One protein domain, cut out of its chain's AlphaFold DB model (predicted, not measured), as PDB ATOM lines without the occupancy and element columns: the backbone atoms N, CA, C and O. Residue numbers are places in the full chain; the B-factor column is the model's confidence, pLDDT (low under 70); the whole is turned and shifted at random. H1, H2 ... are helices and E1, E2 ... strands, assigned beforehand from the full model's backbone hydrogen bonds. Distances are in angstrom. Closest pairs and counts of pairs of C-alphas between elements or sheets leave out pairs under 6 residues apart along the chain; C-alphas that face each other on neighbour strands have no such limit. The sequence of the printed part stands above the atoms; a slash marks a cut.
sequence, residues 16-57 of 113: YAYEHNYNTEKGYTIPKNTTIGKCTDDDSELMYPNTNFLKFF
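Overview. This is residues 16 to 57 of the 113 residues of an uncharacterized protein of Dorea sp. BIOML-A1 (UniProt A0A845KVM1). Two strand hairpins follow one another in an L-like outline: a long, narrow two-stranded ribbon of E1 and E2, then a much smaller hairpin of E3 and E4, with the chain turning sharply where E2 runs on into E3. The one-turn helix H1 comes after E4, off to one side of the corner between the two hairpins. The printed part has 42 residues with four named strands and one named helix, in the order E1, E2, E3, E4, H1; both sheets have two antiparallel strands, E1 - E2 and E3 - E4, and the class is mostly strand. The whole is only just extended, close to loose, with a radius of gyration of the C-alphas of 13.8 A, and flat, spanning 41 by 22 by 11 A.

Along the chain. E1, residues 16 to 23, begins at C-alpha 16 at (15.913, -25.697, 30.346), measures 19.7 A from first to last C-alpha and bends by 56 degrees at residue 19. E2, residues 28 to 35, measures 22.4 A and ends at C-alpha 35 at (16.646, -20.112, 28.156). E3, residues 37 to 39, measures 6.9 A, and E4, residues 47 to 49, measures 6.1 A. H1, residues 53 to 56, measures 5.7 A and ends at C-alpha 56 at (7.646, -25.636, 26.898).

Arrangement. E1 and E2 form a hairpin, antiparallel at 155 degrees between their directions. The C-alphas of Tyr 22 and Thr 29 face each other at 4.1 A. Within hydrogen-bond range are N 16 and O 34, 2.8 A, and, nearer the turn, N 23 and O 28, 3.1 A. E2 runs on into E3 across a break of 1 residue at 93 degrees, and these two meet only through their link. E3 and E4 form the second hairpin, antiparallel at 167 degrees, with N 48 and O 38 within hydrogen-bond range at 2.7 A. E1 is apart from E3 and from E4, and E2 is apart from E4. The closest C-alphas of E3 and H1 are those of Gly 37 and Phe 53, 7.0 A apart. Those of E1 and H1 are Tyr 18 and Phe 56, 7.9 A apart. E2 and H1 are only just apart, their closest C-alphas 8.2 A from each other. H1 is too short for a pair of O i and N i+4; its one pair of O i and N i+3 is within range.

Size, cuts and confidence. The two C-alphas farthest apart are those of Glu 25 and Asp 42, 42.1 A, one in the link of each hairpin. The first and last printed C-alphas, Tyr 16 and Phe 57, are 11.0 A apart. The printed part has no cut. The links E1 to E2, E2 to E3 and E4 to H1 are tight, E3 to E4 is short with 7 residues, and no link is long. The mean pLDDT of the printed part is 85.6, and no printed residue is under 70.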
ATOM      1  N   TYR A  16      16.743 -24.496  30.395       84.19
ATOM      2  CA  TYR A  16      15.913 -25.697  30.346       84.19
ATOM      3  C   TYR A  16      16.393 -26.638  29.240       84.19
ATOM      4  O   TYR A  16      16.542 -26.223  28.087       84.19
ATOM      5  N   ALA A  17      16.646 -27.902  29.585       86.31
ATOM      6  CA  ALA A  17      16.980 -28.953  28.629       86.31
ATOM      7  C   ALA A  17      15.710 -29.722  28.253       86.31
ATOM      8  O   ALA A  17      15.073 -30.317  29.115       86.31
ATOM      9  N   TYR A  18      15.346 -29.704  26.972       85.06
ATOM     10  CA  TYR A  18      14.079 -30.275  26.496       85.06
ATOM     11  C   TYR A  18      14.266 -31.516  25.615       85.06
ATOM     12  O   TYR A  18      13.303 -32.217  25.320       85.06
ATOM     13  N   GLU A  19      15.492 -31.795  25.171       85.88
ATOM     14  CA  GLU A  19      15.786 -32.925  24.294       85.88
ATOM     15  C   GLU A  19      17.173 -33.489  24.597       85.88
ATOM     16  O   GLU A  19      18.104 -32.748  24.910       85.88
ATOM     17  N   HIS A  20      17.321 -34.801  24.450       85.38
ATOM     18  CA  HIS A  20      18.558 -35.530  24.686       85.38
ATOM     19  C   HIS A  20      18.865 -36.392  23.463       85.38
ATOM     20  O   HIS A  20      18.174 -37.377  23.216       85.38
ATOM     21  N   ASN A  21      19.895 -36.028  22.696       86.00
ATOM     22  CA  ASN A  21      20.305 -36.789  21.516       86.00
ATOM     23  C   ASN A  21      21.603 -37.538  21.800       86.00
ATOM     24  O   ASN A  21      22.630 -36.922  22.093       86.00
ATOM     25  N   TYR A  22      21.563 -38.866  21.712       85.25
ATOM     26  CA  TYR A  22      22.759 -39.688  21.851       85.25
ATOM     27  C   TYR A  22      23.645 -39.536  20.613       85.25
ATOM     28  O   TYR A  22      23.211 -39.826  19.498       85.25
ATOM     29  N   ASN A  23      24.884 -39.079  20.803       85.69
ATOM     30  CA  ASN A  23      25.864 -39.002  19.727       85.69
ATOM     31  C   ASN A  23      26.765 -40.245  19.783       85.69
ATOM     32  O   ASN A  23      27.584 -40.391  20.692       85.69
ATOM     33  N   THR A  24      26.613 -41.131  18.798       85.12
ATOM     34  CA  THR A  24      27.358 -42.394  18.692       85.12
ATOM     35  C   THR A  24      28.857 -42.199  18.473       85.12
ATOM     36  O   THR A  24      29.635 -43.013  18.956       85.12
ATOM     37  N   GLU A  25      29.276 -41.123  17.803       88.12
ATOM     38  CA  GLU A  25      30.693 -40.810  17.565       88.12
ATOM     39  C   GLU A  25      31.391 -40.336  18.842       88.12
ATOM     40  O   GLU A  25      32.556 -40.644  19.083       88.12
ATOM     41  N   LYS A  26      30.672 -39.576  19.672       85.81
ATOM     42  CA  LYS A  26      31.208 -38.987  20.904       85.81
ATOM     43  C   LYS A  26      31.016 -39.872  22.136       85.81
ATOM     44  O   LYS A  26      31.673 -39.641  23.147       85.81
ATOM     45  N   GLY A  27      30.129 -40.866  22.071       88.81
ATOM     46  CA  GLY A  27      29.854 -41.797  23.170       88.81
ATOM     47  C   GLY A  27      29.089 -41.182  24.346       88.81
ATOM     48  O   GLY A  27      29.085 -41.749  25.435       88.81
ATOM     49  N   TYR A  28      28.451 -40.022  24.157       85.56
ATOM     50  CA  TYR A  28      27.631 -39.379  25.183       85.56
ATOM     51  C   TYR A  28      26.419 -38.653  24.596       85.56
ATOM     52  O   TYR A  28      26.354 -38.313  23.411       85.56
ATOM     53  N   THR A  29      25.439 -38.407  25.461       86.88
ATOM     54  CA  THR A  29      24.210 -37.685  25.136       86.88
ATOM     55  C   THR A  29      24.440 -36.180  25.171       86.88
ATOM     56  O   THR A  29      24.882 -35.640  26.185       86.88
ATOM     57  N   ILE A  30      24.096 -35.490  24.085       85.50
ATOM     58  CA  ILE A  30      24.144 -34.028  23.996       85.50
ATOM     59  C   ILE A  30      22.732 -33.484  24.266       85.50
ATOM     60  O   ILE A  30      21.815 -33.777  23.488       85.50
ATOM     61  N   PRO A  31      22.524 -32.716  25.353       86.44
ATOM     62  CA  PRO A  31      21.246 -32.069  25.602       86.44
ATOM     63  C   PRO A  31      21.060 -30.869  24.666       86.44
ATOM     64  O   PRO A  31      21.996 -30.097  24.448       86.44
ATOM     65  N   LYS A  32      19.845 -30.671  24.150       86.44
ATOM     66  CA  LYS A  32      19.438 -29.378  23.587       86.44
ATOM     67  C   LYS A  32      18.813 -28.544  24.687       86.44
ATOM     68  O   LYS A  32      17.931 -29.011  25.409       86.44
ATOM     69  N   ASN A  33      19.286 -27.312  24.798       88.44
ATOM     70  CA  ASN A  33      18.888 -26.393  25.840       88.44
ATOM     71  C   ASN A  33      18.333 -25.089  25.262       88.44
ATOM     72  O   ASN A  33      18.537 -24.746  24.099       88.44
ATOM     73  N   THR A  34      17.577 -24.380  26.085       86.75
ATOM     74  CA  THR A  34      17.037 -23.058  25.777       86.75
ATOM     75  C   THR A  34      16.871 -22.277  27.068       86.75
ATOM     76  O   THR A  34      16.701 -22.863  28.135       86.75
ATOM     77  N   THR A  35      16.908 -20.955  26.992       87.94
ATOM     78  CA  THR A  35      16.646 -20.112  28.156       87.94
ATOM     79  C   THR A  35      15.149 -19.844  28.254       87.94
ATOM     80  O   THR A  35      14.554 -19.302  27.315       87.94
ATOM     81  N   ILE A  36      14.547 -20.187  29.392       89.94
ATOM     82  CA  ILE A  36      13.117 -19.987  29.688       89.94
ATOM     83  C   ILE A  36      12.862 -18.844  30.681       89.94
ATOM     84  O   ILE A  36      11.713 -18.481  30.918       89.94
ATOM     85  N   GLY A  37      13.912 -18.232  31.233       88.25
ATOM     86  CA  GLY A  37      13.797 -17.058  32.098       88.25
ATOM     87  C   GLY A  37      15.088 -16.723  32.838       88.25
ATOM     88  O   GLY A  37      16.166 -17.124  32.408       88.25
ATOM     89  N   LYS A  38      14.981 -15.969  33.935       87.19
ATOM     90  CA  LYS A  38      16.108 -15.597  34.809       87.19
ATOM     91  C   LYS A  38      15.761 -15.902  36.264       87.19
ATOM     92  O   LYS A  38      14.667 -15.558  36.683       87.19
ATOM     93  N   CYS A  39      16.676 -16.487  37.030       86.06
ATOM     94  CA  CYS A  39      16.459 -16.730  38.458       86.06
ATOM     95  C   CYS A  39      16.294 -15.424  39.236       86.06
ATOM     96  O   CYS A  39      16.856 -14.395  38.840       86.06
ATOM     97  N   THR A  40      15.520 -15.472  40.316       83.44
ATOM     98  CA  THR A  40      15.475 -14.362  41.275       83.44
ATOM     99  C   THR A  40      16.755 -14.345  42.109       83.44
ATOM    100  O   THR A  40      17.404 -15.378  42.265       83.44
ATOM    101  N   ASP A  41      17.142 -13.170  42.605       83.88
ATOM    102  CA  ASP A  41      18.359 -13.034  43.413       83.88
ATOM    103  C   ASP A  41      18.156 -13.574  44.845       83.88
ATOM    104  O   ASP A  41      19.113 -14.008  45.481       83.88
ATOM    105  N   ASP A  42      16.905 -13.584  45.322       83.50
ATOM    106  CA  ASP A  42      16.532 -13.973  46.687       83.50
ATOM    107  C   ASP A  42      16.251 -15.477  46.832       83.50
ATOM    108  O   ASP A  42      16.469 -16.044  47.903       83.50
ATOM    109  N   ASP A  43      15.764 -16.126  45.769       78.56
ATOM    110  CA  ASP A  43      15.348 -17.527  45.792       78.56
ATOM    111  C   ASP A  43      15.713 -18.253  44.484       78.56
ATOM    112  O   ASP A  43      15.247 -17.912  43.388       78.56
ATOM    113  N   SER A  44      16.550 -19.286  44.607       75.06
ATOM    114  CA  SER A  44      16.990 -20.136  43.495       75.06
ATOM    115  C   SER A  44      15.912 -21.093  42.976       75.06
ATOM    116  O   SER A  44      16.094 -21.698  41.917       75.06
ATOM    117  N   GLU A  45      14.803 -21.256  43.694       78.62
ATOM    118  CA  GLU A  45      13.634 -22.006  43.221       78.62
ATOM    119  C   GLU A  45      12.668 -21.118  42.419       78.62
ATOM    120  O   GLU A  45      11.756 -21.620  41.763       78.62
ATOM    121  N   LEU A  46      12.887 -19.797  42.405       80.38
ATOM    122  CA  LEU A  46      12.056 -18.845  41.675       80.38
ATOM    123  C   LEU A  46      12.772 -18.269  40.454       80.38
ATOM    124  O   LEU A  46      13.984 -18.031  40.427       80.38
ATOM    125  N   MET A  47      11.984 -17.979  39.421       86.38
ATOM    126  CA  MET A  47      12.461 -17.361  38.190       86.38
ATOM    127  C   MET A  47      11.452 -16.371  37.615       86.38
ATOM    128  O   MET A  47      10.248 -16.514  37.801       86.38
ATOM    129  N   TYR A  48      11.950 -15.394  36.861       86.19
ATOM    130  CA  TYR A  48      11.192 -14.529  35.968       86.19
ATOM    131  C   TYR A  48      11.101 -15.183  34.580       86.19
ATOM    132  O   TYR A  48      12.117 -15.223  33.873       86.19
ATOM    133  N   PRO A  49       9.925 -15.699  34.173       86.38
ATOM    134  CA  PRO A  49       9.742 -16.342  32.877       86.38
ATOM    135  C   PRO A  49       9.954 -15.381  31.703       86.38
ATOM    136  O   PRO A  49       9.613 -14.199  31.780       86.38
ATOM    137  N   ASN A  50      10.477 -15.895  30.590       87.12
ATOM    138  CA  ASN A  50      10.514 -15.186  29.309       87.12
ATOM    139  C   ASN A  50       9.454 -15.738  28.333       87.12
ATOM    140  O   ASN A  50       8.674 -16.630  28.660       87.12
ATOM    141  N   THR A  51       9.446 -15.244  27.095       85.50
ATOM    142  CA  THR A  51       8.476 -15.656  26.063       85.50
ATOM    143  C   THR A  51       8.604 -17.114  25.608       85.50
ATOM    144  O   THR A  51       7.677 -17.641  24.995       85.50
ATOM    145  N   ASN A  52       9.728 -17.785  25.871       87.44
ATOM    146  CA  ASN A  52       9.897 -19.205  25.569       87.44
ATOM    147  C   ASN A  52       9.276 -20.110  26.632       87.44
ATOM    148  O   ASN A  52       8.992 -21.258  26.311       87.44
ATOM    149  N   PHE A  53       9.038 -19.621  27.851       88.31
ATOM    150  CA  PHE A  53       8.492 -20.418  28.950       88.31
ATOM    151  C   PHE A  53       7.206 -21.155  28.549       88.31
ATOM    152  O   PHE A  53       7.166 -22.383  28.547       88.31
ATOM    153  N   LEU A  54       6.207 -20.417  28.055       88.00
ATOM    154  CA  LEU A  54       4.917 -20.980  27.637       88.00
ATOM    155  C   LEU A  54       5.001 -21.928  26.430       88.00
ATOM    156  O   LEU A  54       4.067 -22.679  26.176       88.00
ATOM    157  N   LYS A  55       6.108 -21.921  25.673       88.81
ATOM    158  CA  LYS A  55       6.307 -22.886  24.579       88.81
ATOM    159  C   LYS A  55       6.601 -24.287  25.113       88.81
ATOM    160  O   LYS A  55       6.231 -25.263  24.471       88.81
ATOM    161  N   PHE A  56       7.285 -24.372  26.253       85.69
ATOM    162  CA  PHE A  56       7.646 -25.636  26.898       85.69
ATOM    163  C   PHE A  56       6.660 -26.022  28.007       85.69
ATOM    164  O   PHE A  56       6.494 -27.209  28.271       85.69
ATOM    165  N   PHE A  57       5.956 -25.039  28.577       86.75
ATOM    166  CA  PHE A  57       4.939 -25.214  29.613       86.75
ATOM    167  C   PHE A  57       3.598 -24.578  29.194       86.75
ATOM    168  O   PHE A  57       3.176 -23.575  29.760       86.75
TER     169      PHE A  57